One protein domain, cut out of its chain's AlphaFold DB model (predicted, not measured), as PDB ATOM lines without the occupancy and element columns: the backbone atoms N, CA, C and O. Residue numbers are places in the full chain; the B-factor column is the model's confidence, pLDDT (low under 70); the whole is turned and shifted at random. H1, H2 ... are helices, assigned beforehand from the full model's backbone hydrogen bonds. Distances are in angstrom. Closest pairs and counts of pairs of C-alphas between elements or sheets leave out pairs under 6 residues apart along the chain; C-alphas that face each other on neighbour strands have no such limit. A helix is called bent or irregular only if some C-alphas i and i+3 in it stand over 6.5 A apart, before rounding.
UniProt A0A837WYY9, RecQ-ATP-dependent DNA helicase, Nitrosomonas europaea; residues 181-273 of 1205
ATOM      1  N   SER A 181       7.560  18.873 -13.940       85.62
ATOM      2  CA  SER A 181       6.328  18.098 -13.710       85.62
ATOM      3  C   SER A 181       5.202  18.993 -13.162       85.62
ATOM      4  O   SER A 181       5.514  20.025 -12.568       85.62
ATOM      5  N   PRO A 182       3.914  18.624 -13.348       86.75
ATOM      6  CA  PRO A 182       2.791  19.363 -12.764       86.75
ATOM      7  C   PRO A 182       2.960  19.513 -11.249       86.75
ATOM      8  O   PRO A 182       3.402  18.576 -10.577       86.75
ATOM      9  N   VAL A 183       2.591  20.683 -10.727       89.12
ATOM     10  CA  VAL A 183       2.545  20.933  -9.282       89.12
ATOM     11  C   VAL A 183       1.334  20.239  -8.658       89.12
ATOM     12  O   VAL A 183       0.449  19.746  -9.360       89.12
ATOM     13  N   SER A 184       1.283  20.158  -7.328       87.81
ATOM     14  CA  SER A 184       0.128  19.568  -6.650       87.81
ATOM     15  C   SER A 184      -1.084  20.519  -6.668       87.81
ATOM     16  O   SER A 184      -0.934  21.737  -6.595       87.81
ATOM     17  N   VAL A 185      -2.310  19.984  -6.728       85.62
ATOM     18  CA  VAL A 185      -3.543  20.800  -6.677       85.62
ATOM     19  C   VAL A 185      -3.584  21.742  -5.456       85.62
ATOM     20  O   VAL A 185      -3.969  22.899  -5.623       85.62
ATOM     21  N   PRO A 186      -3.136  21.342  -4.244       87.31
ATOM     22  CA  PRO A 186      -3.041  22.261  -3.108       87.31
ATOM     23  C   PRO A 186      -2.132  23.478  -3.336       87.31
ATOM     24  O   PRO A 186      -2.427  24.546  -2.802       87.31
ATOM     25  N   GLU A 187      -1.066  23.366  -4.136       88.06
ATOM     26  CA  GLU A 187      -0.180  24.501  -4.446       88.06
ATOM     27  C   GLU A 187      -0.896  25.583  -5.265       88.06
ATOM     28  O   GLU A 187      -0.618  26.775  -5.093       88.06
ATOM     29  N   LEU A 188      -1.900  25.209  -6.072       89.69
ATOM     30  CA  LEU A 188      -2.710  26.165  -6.834       89.69
ATOM     31  C   LEU A 188      -3.446  27.170  -5.935       89.69
ATOM     32  O   LEU A 188      -3.713  28.287  -6.379       89.69
ATOM     33  N   ARG A 189      -3.700  26.841  -4.658       89.56
ATOM     34  CA  ARG A 189      -4.292  27.773  -3.677       89.56
ATOM     35  C   ARG A 189      -3.446  29.026  -3.454       89.56
ATOM     36  O   ARG A 189      -3.981  30.057  -3.068       89.56
ATOM     37  N   THR A 190      -2.142  28.943  -3.712       89.25
ATOM     38  CA  THR A 190      -1.229  30.092  -3.627       89.25
ATOM     39  C   THR A 190      -1.042  30.797  -4.967       89.25
ATOM     40  O   THR A 190      -0.930  32.021  -4.992       89.25
ATOM     41  N   LEU A 191      -1.061  30.055  -6.080       90.31
ATOM     42  CA  LEU A 191      -0.830  30.605  -7.418       90.31
ATOM     43  C   LEU A 191      -2.056  31.341  -7.970       90.31
ATOM     44  O   LEU A 191      -1.923  32.440  -8.499       90.31
ATOM     45  N   VAL A 192      -3.262  30.785  -7.817       92.50
ATOM     46  CA  VAL A 192      -4.488  31.365  -8.395       92.50
ATOM     47  C   VAL A 192      -4.753  32.800  -7.907       92.50
ATOM     48  O   VAL A 192      -4.998  33.660  -8.754       92.50
ATOM     49  N   PRO A 193      -4.648  33.134  -6.603       91.69
ATOM     50  CA  PRO A 193      -4.784  34.520  -6.152       91.69
ATOM     51  C   PRO A 193      -3.773  35.487  -6.782       91.69
ATOM     52  O   PRO A 193      -4.132  36.626  -7.064       91.69
ATOM     53  N   GLN A 194      -2.535  35.047  -7.045       89.75
ATOM     54  CA  GLN A 194      -1.511  35.879  -7.694       89.75
ATOM     55  C   GLN A 194      -1.900  36.221  -9.138       89.75
ATOM     56  O   GLN A 194      -1.703  37.347  -9.583       89.75
ATOM     57  N   LEU A 195      -2.520  35.274  -9.850       88.12
ATOM     58  CA  LEU A 195      -3.009  35.477 -11.219       88.12
ATOM     59  C   LEU A 195      -4.193  36.444 -11.300       88.12
ATOM     60  O   LEU A 195      -4.397  37.097 -12.324       88.12
ATOM     61  N   LEU A 196      -4.991  36.505 -10.236       92.06
ATOM     62  CA  LEU A 196      -6.212  37.304 -10.164       92.06
ATOM     63  C   LEU A 196      -6.000  38.668  -9.502       92.06
ATOM     64  O   LEU A 196      -6.983  39.370  -9.248       92.06
ATOM     65  N   GLN A 197      -4.746  39.059  -9.259       91.31
ATOM     66  CA  GLN A 197      -4.411  40.406  -8.809       91.31
ATOM     67  C   GLN A 197      -4.890  41.452  -9.813       91.31
ATOM     68  O   GLN A 197      -4.870  41.245 -11.032       91.31
ATOM     69  N   GLU A 198      -5.354  42.584  -9.299       89.19
ATOM     70  CA  GLU A 198      -5.739  43.705 -10.136       89.19
ATOM     71  C   GLU A 198      -4.508  44.289 -10.831       89.19
ATOM     72  O   GLU A 198      -3.511  44.648 -10.211       89.19
ATOM     73  N   THR A 199      -4.587  44.359 -12.156       81.75
ATOM     74  CA  THR A 199      -3.512  44.864 -13.015       81.75
ATOM     75  C   THR A 199      -3.848  46.234 -13.587       81.75
ATOM     76  O   THR A 199      -3.011  46.835 -14.257       81.75
ATOM     77  N   ASP A 200      -5.097  46.686 -13.442       77.56
ATOM     78  CA  ASP A 200      -5.526  48.018 -13.845       77.56
ATOM     79  C   ASP A 200      -5.197  49.020 -12.724       77.56
ATOM     80  O   ASP A 200      -5.883  49.045 -11.701       77.56
ATOM     81  N   PRO A 201      -4.183  49.885 -12.906       73.19
ATOM     82  CA  PRO A 201      -3.764  50.839 -11.878       73.19
ATOM     83  C   PRO A 201      -4.816  51.920 -11.584       73.19
ATOM     84  O   PRO A 201      -4.657  52.675 -10.629       73.19
ATOM     85  N   SER A 202      -5.879  52.031 -12.392       72.88
ATOM     86  CA  SER A 202      -7.008  52.927 -12.109       72.88
ATOM     87  C   SER A 202      -7.957  52.387 -11.036       72.88
ATOM     88  O   SER A 202      -8.839  53.114 -10.579       72.88
ATOM     89  N   GLN A 203      -7.833  51.110 -10.667       81.25
ATOM     90  CA  GLN A 203      -8.755  50.434  -9.764       81.25
ATOM     91  C   GLN A 203      -8.156  50.353  -8.353       81.25
ATOM     92  O   GLN A 203      -7.096  49.756  -8.177       81.25
ATOM     93  N   PRO A 204      -8.819  50.907  -7.321       84.06
ATOM     94  CA  PRO A 204      -8.319  50.878  -5.949       84.06
ATOM     95  C   PRO A 204      -8.676  49.550  -5.261       84.06
ATOM     96  O   PRO A 204      -9.364  49.537  -4.240       84.06
ATOM     97  N   ARG A 205      -8.270  48.423  -5.854       89.25
ATOM     98  CA  ARG A 205      -8.532  47.076  -5.333       89.25
ATOM     99  C   ARG A 205      -7.355  46.144  -5.582       89.25
ATOM    100  O   ARG A 205      -6.586  46.354  -6.512       89.25
ATOM    101  N   ASP A 206      -7.250  45.106  -4.769       91.12
ATOM    102  CA  ASP A 206      -6.195  44.096  -4.836       91.12
ATOM    103  C   ASP A 206      -6.503  42.948  -5.811       91.12
ATOM    104  O   ASP A 206      -5.596  42.443  -6.468       91.12
ATOM    105  N   LEU A 207      -7.772  42.546  -5.926       93.12
ATOM    106  CA  LEU A 207      -8.224  41.427  -6.755       93.12
ATOM    107  C   LEU A 207      -9.224  41.862  -7.833       93.12
ATOM    108  O   LEU A 207     -10.054  42.752  -7.640       93.12
ATOM    109  N   LYS A 208      -9.206  41.146  -8.962       91.94
ATOM    110  CA  LYS A 208     -10.168  41.279 -10.071       91.94
ATOM    111  C   LYS A 208     -11.495  40.549  -9.836       91.94
ATOM    112  O   LYS A 208     -12.345  40.533 -10.727       91.94
ATOM    113  N   VAL A 209     -11.653  39.872  -8.707       95.12
ATOM    114  CA  VAL A 209     -12.802  39.011  -8.401       95.12
ATOM    115  C   VAL A 209     -13.251  39.215  -6.962       95.12
ATOM    116  O   VAL A 209     -12.504  39.725  -6.127       95.12
ATOM    117  N   CYS A 210     -14.469  38.773  -6.660       95.69
ATOM    118  CA  CYS A 210     -14.979  38.678  -5.306       95.69
ATOM    119  C   CYS A 210     -14.071  37.775  -4.457       95.69
ATOM    120  O   CYS A 210     -13.920  36.585  -4.740       95.69
ATOM    121  N   ARG A 211     -13.508  38.335  -3.380       94.75
ATOM    122  CA  ARG A 211     -12.632  37.608  -2.451       94.75
ATOM    123  C   ARG A 211     -13.338  36.408  -1.819       94.75
ATOM    124  O   ARG A 211     -12.793  35.314  -1.822       94.75
ATOM    125  N   ALA A 212     -14.563  36.605  -1.335       94.19
ATOM    126  CA  ALA A 212     -15.323  35.558  -0.654       94.19
ATOM    127  C   ALA A 212     -15.585  34.345  -1.560       94.19
ATOM    128  O   ALA A 212     -15.384  33.203  -1.156       94.19
ATOM    129  N   ARG A 213     -15.992  34.587  -2.813       95.00
ATOM    130  CA  ARG A 213     -16.243  33.499  -3.763       95.00
ATOM    131  C   ARG A 213     -14.952  32.828  -4.228       95.00
ATOM    132  O   ARG A 213     -14.960  31.620  -4.463       95.00
ATOM    133  N   LEU A 214     -13.861  33.590  -4.346       95.12
ATOM    134  CA  LEU A 214     -12.541  33.040  -4.650       95.12
ATOM    135  C   LEU A 214     -12.082  32.066  -3.558       95.12
ATOM    136  O   LEU A 214     -11.641  30.975  -3.893       95.12
ATOM    137  N   GLU A 215     -12.228  32.420  -2.279       94.06
ATOM    138  CA  GLU A 215     -11.911  31.523  -1.154       94.06
ATOM    139  C   GLU A 215     -12.681  30.197  -1.274       94.06
ATOM    140  O   GLU A 215     -12.068  29.130  -1.270       94.06
ATOM    141  N   GLN A 216     -13.993  30.259  -1.529       93.56
ATOM    142  CA  GLN A 216     -14.818  29.065  -1.747       93.56
ATOM    143  C   GLN A 216     -14.356  28.231  -2.957       93.56
ATOM    144  O   GLN A 216     -14.320  27.004  -2.891       93.56
ATOM    145  N   LEU A 217     -13.957  28.876  -4.060       94.25
ATOM    146  CA  LEU A 217     -13.474  28.185  -5.262       94.25
ATOM    147  C   LEU A 217     -12.205  27.377  -4.976       94.25
ATOM    148  O   LEU A 217     -12.060  26.252  -5.454       94.25
ATOM    149  N   LEU A 218     -11.290  27.936  -4.185       93.25
ATOM    150  CA  LEU A 218     -10.023  27.293  -3.828       93.25
ATOM    151  C   LEU A 218     -10.199  26.122  -2.847       93.25
ATOM    152  O   LEU A 218      -9.353  25.216  -2.800       93.25
ATOM    153  N   GLU A 219     -11.270  26.142  -2.055       91.38
ATOM    154  CA  GLU A 219     -11.604  25.092  -1.094       91.38
ATOM    155  C   GLU A 219     -12.395  23.945  -1.729       91.38
ATOM    156  O   GLU A 219     -12.021  22.786  -1.533       91.38
ATOM    157  N   GLU A 220     -13.432  24.264  -2.511       91.75
ATOM    158  CA  GLU A 220     -14.429  23.305  -3.003       91.75
ATOM    159  C   GLU A 220     -14.241  22.969  -4.491       91.75
ATOM    160  O   GLU A 220     -13.936  21.825  -4.833       91.75
ATOM    161  N   ASP A 221     -14.394  23.954  -5.384       92.12
ATOM    162  CA  ASP A 221     -14.446  23.724  -6.839       92.12
ATOM    163  C   ASP A 221     -13.127  23.176  -7.398       92.12
ATOM    164  O   ASP A 221     -13.117  22.359  -8.314       92.12
ATOM    165  N   LEU A 222     -11.995  23.601  -6.832       91.00
ATOM    166  CA  LEU A 222     -10.661  23.183  -7.267       91.00
ATOM    167  C   LEU A 222     -10.399  21.680  -7.059       91.00
ATOM    168  O   LEU A 222      -9.478  21.135  -7.659       91.00
ATOM    169  N   GLN A 223     -11.171  21.012  -6.193       89.44
ATOM    170  CA  GLN A 223     -11.066  19.566  -5.962       89.44
ATOM    171  C   GLN A 223     -11.904  18.740  -6.954       89.44
ATOM    172  O   GLN A 223     -11.813  17.513  -6.954       89.44
ATOM    173  N   GLN A 224     -12.737  19.387  -7.774       92.06
ATOM    174  CA  GLN A 224     -13.646  18.728  -8.710       92.06
ATOM    175  C   GLN A 224     -12.986  18.589 -10.089       92.06
ATOM    176  O   GLN A 224     -12.805  19.569 -10.815       92.06
ATOM    177  N   GLU A 225     -12.628  17.359 -10.470       89.31
ATOM    178  CA  GLU A 225     -11.912  17.084 -11.727       89.31
ATOM    179  C   GLU A 225     -12.702  17.491 -12.984       89.31
ATOM    180  O   GLU A 225     -12.118  17.895 -13.994       89.31
ATOM    181  N   ASP A 226     -14.032  17.431 -12.935       92.12
ATOM    182  CA  ASP A 226     -14.923  17.852 -14.018       92.12
ATOM    183  C   ASP A 226     -14.902  19.371 -14.256       92.12
ATOM    184  O   ASP A 226     -15.121  19.822 -15.385       92.12
ATOM    185  N   LEU A 227     -14.534  20.160 -13.239       93.31
ATOM    186  CA  LEU A 227     -14.387  21.612 -13.340       93.31
ATOM    187  C   LEU A 227     -13.005  22.061 -13.822       93.31
ATOM    188  O   LEU A 227     -12.836  23.240 -14.121       93.31
ATOM    189  N   HIS A 228     -12.021  21.173 -13.983       93.12
ATOM    190  CA  HIS A 228     -10.658  21.581 -14.348       93.12
ATOM    191  C   HIS A 228     -10.564  22.327 -15.690       93.12
ATOM    192  O   HIS A 228      -9.892  23.358 -15.781       93.12
ATOM    193  N   TRP A 229     -11.250  21.844 -16.733       94.25
ATOM    194  CA  TRP A 229     -11.327  22.550 -18.021       94.25
ATOM    195  C   TRP A 229     -12.060  23.893 -17.888       94.25
ATOM    196  O   TRP A 229     -11.496  24.911 -18.305       94.25
ATOM    197  N   PRO A 230     -13.272  23.938 -17.294       96.06
ATOM    198  CA  PRO A 230     -13.941  25.196 -16.998       96.06
ATOM    199  C   PRO A 230     -13.089  26.207 -16.222       96.06
ATOM    200  O   PRO A 230     -13.037  27.377 -16.598       96.06
ATOM    201  N   LEU A 231     -12.377  25.763 -15.185       95.19
ATOM    202  CA  LEU A 231     -11.495  26.591 -14.365       95.19
ATOM    203  C   LEU A 231     -10.326  27.142 -15.179       95.19
ATOM    204  O   LEU A 231     -10.064  28.339 -15.113       95.19
ATOM    205  N   ALA A 232      -9.662  26.318 -15.994       94.88
ATOM    206  CA  ALA A 232      -8.571  26.787 -16.847       94.88
ATOM    207  C   ALA A 232      -9.041  27.885 -17.818       94.88
ATOM    208  O   ALA A 232      -8.385  28.918 -17.946       94.88
ATOM    209  N   TYR A 233     -10.209  27.707 -18.449       95.69
ATOM    210  CA  TYR A 233     -10.788  28.731 -19.322       95.69
ATOM    211  C   TYR A 233     -11.235  29.983 -18.561       95.69
ATOM    212  O   TYR A 233     -11.016  31.095 -19.046       95.69
ATOM    213  N   ALA A 234     -11.825  29.829 -17.373       94.19
ATOM    214  CA  ALA A 234     -12.208  30.956 -16.532       94.19
ATOM    215  C   ALA A 234     -10.975  31.765 -16.101       94.19
ATOM    216  O   ALA A 234     -10.985  32.983 -16.238       94.19
ATOM    217  N   LEU A 235      -9.893  31.116 -15.663       92.88
ATOM    218  CA  LEU A 235      -8.640  31.778 -15.278       92.88
ATOM    219  C   LEU A 235      -7.999  32.521 -16.457       92.88
ATOM    220  O   LEU A 235      -7.645  33.694 -16.314       92.88
ATOM    221  N   ALA A 236      -7.933  31.882 -17.632       92.12
ATOM    222  CA  ALA A 236      -7.420  32.504 -18.852       92.12
ATOM    223  C   ALA A 236      -8.194  33.778 -19.210       92.12
ATOM    224  O   ALA A 236      -7.603  34.817 -19.515       92.12
ATOM    225  N   TRP A 237      -9.525  33.714 -19.118       92.06
ATOM    226  CA  TRP A 237     -10.401  34.851 -19.376       92.06
ATOM    227  C   TRP A 237     -10.277  35.937 -18.292       92.06
ATOM    228  O   TRP A 237     -10.150  37.121 -18.608       92.06
ATOM    229  N   LEU A 238     -10.257  35.560 -17.009       91.38
ATOM    230  CA  LEU A 238     -10.183  36.482 -15.869       91.38
ATOM    231  C   LEU A 238      -8.899  37.308 -15.868       91.38
ATOM    232  O   LEU A 238      -8.939  38.499 -15.541       91.38
ATOM    233  N   ARG A 239      -7.777  36.726 -16.291       87.00
ATOM    234  CA  ARG A 239      -6.516  37.460 -16.414       87.00
ATOM    235  C   ARG A 239      -6.638  38.651 -17.353       87.00
ATOM    236  O   ARG A 239      -6.185  39.750 -17.022       87.00
ATOM    237  N   VAL A 240      -7.248  38.432 -18.516       83.25
ATOM    238  CA  VAL A 240      -7.414  39.464 -19.548       83.25
ATOM    239  C   VAL A 240      -8.694  40.281 -19.382       83.25
ATOM    240  O   VAL A 240      -8.885  41.244 -20.118       83.25
ATOM    241  N   SER A 241      -9.529  39.945 -18.393       84.75
ATOM    242  CA  SER A 241     -10.801  40.615 -18.125       84.75
ATOM    243  C   SER A 241     -10.659  42.136 -18.010       84.75
ATOM    244  O   SER A 241      -9.714  42.656 -17.412       84.75
ATOM    245  N   GLY A 242     -11.637  42.851 -18.572       71.94
ATOM    246  CA  GLY A 242     -11.700  44.313 -18.537       71.94
ATOM    247  C   GLY A 242     -11.952  44.945 -19.906       71.94
ATOM    248  O   GLY A 242     -11.054  45.557 -20.483       71.94
ATOM    249  N   GLY A 243     -13.197  44.882 -20.384       71.12
ATOM    250  CA  GLY A 243     -13.617  45.481 -21.655       71.12
ATOM    251  C   GLY A 243     -13.863  44.423 -22.728       71.12
ATOM    252  O   GLY A 243     -14.717  43.562 -22.547       71.12
ATOM    253  N   ASN A 244     -13.106  44.459 -23.829       71.62
ATOM    254  CA  ASN A 244     -13.343  43.655 -25.038       71.62
ATOM    255  C   ASN A 244     -13.044  42.146 -24.927       71.62
ATOM    256  O   ASN A 244     -13.078  41.431 -25.924       71.62
ATOM    257  N   SER A 245     -12.773  41.637 -23.724       80.38
ATOM    258  CA  SER A 245     -12.561  40.204 -23.504       80.38
ATOM    259  C   SER A 245     -13.894  39.471 -23.490       80.38
ATOM    260  O   SER A 245     -14.674  39.594 -22.546       80.38
ATOM    261  N   VAL A 246     -14.157  38.679 -24.528       83.44
ATOM    262  CA  VAL A 246     -15.411  37.937 -24.686       83.44
ATOM    263  C   VAL A 246     -15.141  36.449 -24.689       83.44
ATOM    264  O   VAL A 246     -14.274  35.961 -25.407       83.44
ATOM    265  N   LEU A 247     -15.929  35.716 -23.905       86.50
ATOM    266  CA  LEU A 247     -15.861  34.267 -23.894       86.50
ATOM    267  C   LEU A 247     -16.293  33.704 -25.255       86.50
ATOM    268  O   LEU A 247     -17.405  33.972 -25.726       86.50
ATOM    269  N   ALA A 248     -15.423  32.899 -25.867       87.31
ATOM    270  CA  ALA A 248     -15.682  32.293 -27.166       87.31
ATOM    271  C   ALA A 248     -17.025  31.521 -27.163       87.31
ATOM    272  O   ALA A 248     -17.291  30.744 -26.239       87.31
ATOM    273  N   PRO A 249     -17.888  31.682 -28.187       86.44
ATOM    274  CA  PRO A 249     -19.233  31.094 -28.190       86.44
ATOM    275  C   PRO A 249     -19.260  29.578 -28.016       86.44
ATOM    276  O   PRO A 249     -20.124  29.052 -27.318       86.44
ATOM    277  N   TRP A 250     -18.302  28.876 -28.623       87.69
ATOM    278  CA  TRP A 250     -18.210  27.424 -28.515       87.69
ATOM    279  C   TRP A 250     -17.782  26.977 -27.109       87.69
ATOM    280  O   TRP A 250     -18.300  25.974 -26.630       87.69
ATOM    281  N   VAL A 251     -16.932  27.750 -26.412       91.00
ATOM    282  CA  VAL A 251     -16.548  27.473 -25.016       91.00
ATOM    283  C   VAL A 251     -17.770  27.591 -24.117       91.00
ATOM    284  O   VAL A 251     -18.051  26.682 -23.350       91.00
ATOM    285  N   ARG A 252     -18.562  28.655 -24.272       87.44
ATOM    286  CA  ARG A 252     -19.800  28.858 -23.504       87.44
ATOM    287  C   ARG A 252     -20.838  27.751 -23.732       87.44
ATOM    288  O   ARG A 252     -21.584  27.426 -22.817       87.44
ATOM    289  N   HIS A 253     -20.897  27.187 -24.938       86.31
ATOM    290  CA  HIS A 253     -21.825  26.102 -25.262       86.31
ATOM    291  C   HIS A 253     -21.325  24.728 -24.782       86.31
ATOM    292  O   HIS A 253     -22.118  23.924 -24.305       86.31
ATOM    293  N   GLN A 254     -20.031  24.432 -24.933       89.44
ATOM    294  CA  GLN A 254     -19.456  23.128 -24.576       89.44
ATOM    295  C   GLN A 254     -19.065  23.028 -23.092       89.44
ATOM    296  O   GLN A 254     -19.082  21.934 -22.536       89.44
ATOM    297  N   PHE A 255     -18.742  24.156 -22.458       92.38
ATOM    298  CA  PHE A 255     -18.332  24.282 -21.058       92.38
ATOM    299  C   PHE A 255     -19.167  25.376 -20.358       92.38
ATOM    300  O   PHE A 255     -18.634  26.437 -20.017       92.38
ATOM    301  N   PRO A 256     -20.480  25.161 -20.145       91.00
ATOM    302  CA  PRO A 256     -21.370  26.167 -19.549       91.00
ATOM    303  C   PRO A 256     -20.920  26.624 -18.151       91.00
ATOM    304  O   PRO A 256     -21.097  27.791 -17.795       91.00
ATOM    305  N   GLU A 257     -20.243  25.746 -17.406       94.19
ATOM    306  CA  GLU A 257     -19.640  26.031 -16.100       94.19
ATOM    307  C   GLU A 257     -18.656  27.210 -16.124       94.19
ATOM    308  O   GLU A 257     -18.549  27.931 -15.138       94.19
ATOM    309  N   VAL A 258     -17.993  27.489 -17.256       94.00
ATOM    310  CA  VAL A 258     -17.119  28.672 -17.391       94.00
ATOM    311  C   VAL A 258     -17.914  29.956 -17.163       94.00
ATOM    312  O   VAL A 258     -17.475  30.851 -16.444       94.00
ATOM    313  N   GLY A 259     -19.109  30.041 -17.760       90.81
ATOM    314  CA  GLY A 259     -19.998  31.188 -17.601       90.81
ATOM    315  C   GLY A 259     -20.521  31.316 -16.172       90.81
ATOM    316  O   GLY A 259     -20.567  32.428 -15.644       90.81
ATOM    317  N   ARG A 260     -20.852  30.186 -15.527       91.62
ATOM    318  CA  ARG A 260     -21.255  30.151 -14.113       91.62
ATOM    319  C   ARG A 260     -20.142  30.683 -13.209       91.62
ATOM    320  O   ARG A 260     -20.390  31.609 -12.445       91.62
ATOM    321  N   LEU A 261     -18.922  30.160 -13.345       93.81
ATOM    322  CA  LEU A 261     -17.766  30.554 -12.531       93.81
ATOM    323  C   LEU A 261     -17.448  32.048 -12.670       93.81
ATOM    324  O   LEU A 261     -17.259  32.731 -11.667       93.81
ATOM    325  N   ILE A 262     -17.435  32.580 -13.900       92.81
ATOM    326  CA  ILE A 262     -17.210  34.017 -14.134       92.81
ATOM    327  C   ILE A 262     -18.309  34.853 -13.463       92.81
ATOM    328  O   ILE A 262     -17.996  35.844 -12.803       92.81
ATOM    329  N   SER A 263     -19.575  34.449 -13.601       90.69
ATOM    330  CA  SER A 263     -20.716  35.138 -12.986       90.69
ATOM    331  C   SER A 263     -20.624  35.135 -11.456       90.69
ATOM    332  O   SER A 263     -20.712  36.180 -10.820       90.69
ATOM    333  N   GLU A 264     -20.359  33.990 -10.834       92.25
ATOM    334  CA  GLU A 264     -20.241  33.903  -9.375       92.25
ATOM    335  C   GLU A 264     -19.054  34.716  -8.835       92.25
ATOM    336  O   GLU A 264     -19.171  35.359  -7.794       92.25
ATOM    337  N   LEU A 265     -17.923  34.737  -9.548       94.44
ATOM    338  CA  LEU A 265     -16.730  35.475  -9.132       94.44
ATOM    339  C   LEU A 265     -16.841  36.993  -9.324       94.44
ATOM    340  O   LEU A 265     -16.092  37.726  -8.680       94.44
ATOM    341  N   ARG A 266     -17.691  37.482 -10.238       92.69
ATOM    342  CA  ARG A 266     -17.664  38.896 -10.676       92.69
ATOM    343  C   ARG A 266     -19.008  39.606 -10.720       92.69
ATOM    344  O   ARG A 266     -19.039  40.833 -10.730       92.69
ATOM    345  N   ASP A 267     -20.108  38.869 -10.784       89.56
ATOM    346  CA  ASP A 267     -21.448  39.431 -10.925       89.56
ATOM    347  C   ASP A 267     -22.250  39.406  -9.622       89.56
ATOM    348  O   ASP A 267     -23.092  40.288  -9.423       89.56
ATOM    349  N   ALA A 268     -21.970  38.445  -8.740       88.25
ATOM    350  CA  ALA A 268     -22.604  38.316  -7.436       88.25
ATOM    351  C   ALA A 268     -21.807  39.079  -6.353       88.25
ATOM    352  O   ALA A 268     -20.691  38.675  -6.017       88.25
ATOM    353  N   PRO A 269     -22.349  40.172  -5.778       90.94
ATOM    354  CA  PRO A 269     -21.684  40.863  -4.680       90.94
ATOM    355  C   PRO A 269     -21.691  39.998  -3.415       90.94
ATOM    356  O   PRO A 269     -22.728  39.452  -3.043       90.94
ATOM    357  N   CYS A 270     -20.564  39.937  -2.705       91.06
ATOM    358  CA  CYS A 270     -20.565  39.490  -1.314       91.06
ATOM    359  C   CYS A 270     -20.885  40.663  -0.380       91.06
ATOM    360  O   CYS A 270     -20.522  41.803  -0.664       91.06
ATOM    361  N   GLU A 271     -21.474  40.378   0.779       87.25
ATOM    362  CA  GLU A 271     -21.804  41.390   1.797       87.25
ATOM    363  C   GLU A 271     -20.619  41.729   2.731       87.25
ATOM    364  O   GLU A 271     -20.783  42.416   3.733       87.25
ATOM    365  N   ARG A 272     -19.406  41.250   2.419       91.25
ATOM    366  CA  ARG A 272     -18.202  41.459   3.236       91.25
ATOM    367  C   ARG A 272     -17.591  42.847   3.051       91.25
ATOM    368  O   ARG A 272     -17.326  43.271   1.927       91.25
ATOM    369  N   GLU A 273     -17.253  43.494   4.166       88.75
ATOM    370  CA  GLU A 273     -16.606  44.812   4.189       88.75
ATOM    371  C   GLU A 273     -15.120  44.801   3.789       88.75
ATOM    372  O   GLU A 273     -14.557  45.839   3.461       88.75
TER     373      GLU A 273
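Overview. This is residues 181 to 273 of the 1205 residues of the protein "RecQ-ATP-dependent DNA helicase" of Nitrosomonas europaea (UniProt A0A837WYY9). The longest helix, H3, and H5 pack on each other at a steep angle and make the core, while H1 and H2 run opposite ways, roughly side by side and only loosely set beside this pair. The short helix H4 makes a corner with H5 far from the middle, and residues 196 to 210 make a long loop between H1 and H2. The printed part has 93 residues with five named helices, H1 to H5 in chain order, and no named strand; the class is all helix. It is compact, with a radius of gyration of the C-alphas of 13.3 A, and rounded, spanning 34 by 31 by 28 A.

Arrangement. Start with H3, residues 225 to 240. H5, residues 256 to 266, touches it; look at Pro 230 and Val 258, whose C-alphas are the closest at 4.7 A. The two run the same way at a steep tilt of 52 degrees. H5 is the hub, touching three helices. H2, residues 211 to 219, and H5 only just touch, only at their ends, with 3 pairs of C-alphas within 8 A; the closest, of Arg 213 and Leu 265, are 5.7 A apart. H4, residues 249 to 254, and H5 touch only at the corner, and only just, with 3 such pairs; the closest C-alphas are those of Arg 252 and Gly 259, 6.3 A apart. H3 and H4 are near each other, with 5 pairs of C-alphas within 10 A. H1, residues 185 to 195, is close to H2 but not clearly touching; the closest C-alphas, of Arg 189 and Leu 218, are 5.8 A apart, and the two run opposite ways at a shallow tilt of 24 degrees. H1 and H4 are apart. In H2, H4 and H5 every O i to N i+4 pair is within hydrogen-bond range; H3 has 9 of 12, and H1 has 3 of 7 beside 6 of 8 O i to N i+3 pairs.

Along the chain. Find C-alpha 225 at (-11.912, 17.084, -11.727); from there H3 runs 24.1 A to C-alpha 240 at (-7.414, 39.464, -19.548). It is irregular: C-alphas 226 and 229 are 7.1 A apart. H5 is 16.0 A long and ends at C-alpha 266, at (-17.664, 38.896, -10.676). H1 is 15.4 A long, and H2 is 12.6 A.

Size, cuts and confidence. The C-alphas farthest apart, of Ser 181 and Glu 271, are 39.7 A from each other. The printed part has no cut. The link from H1 to H2 is long, with 15 residues. Mean pLDDT of the printed part is 89.4, and no printed residue is under 70.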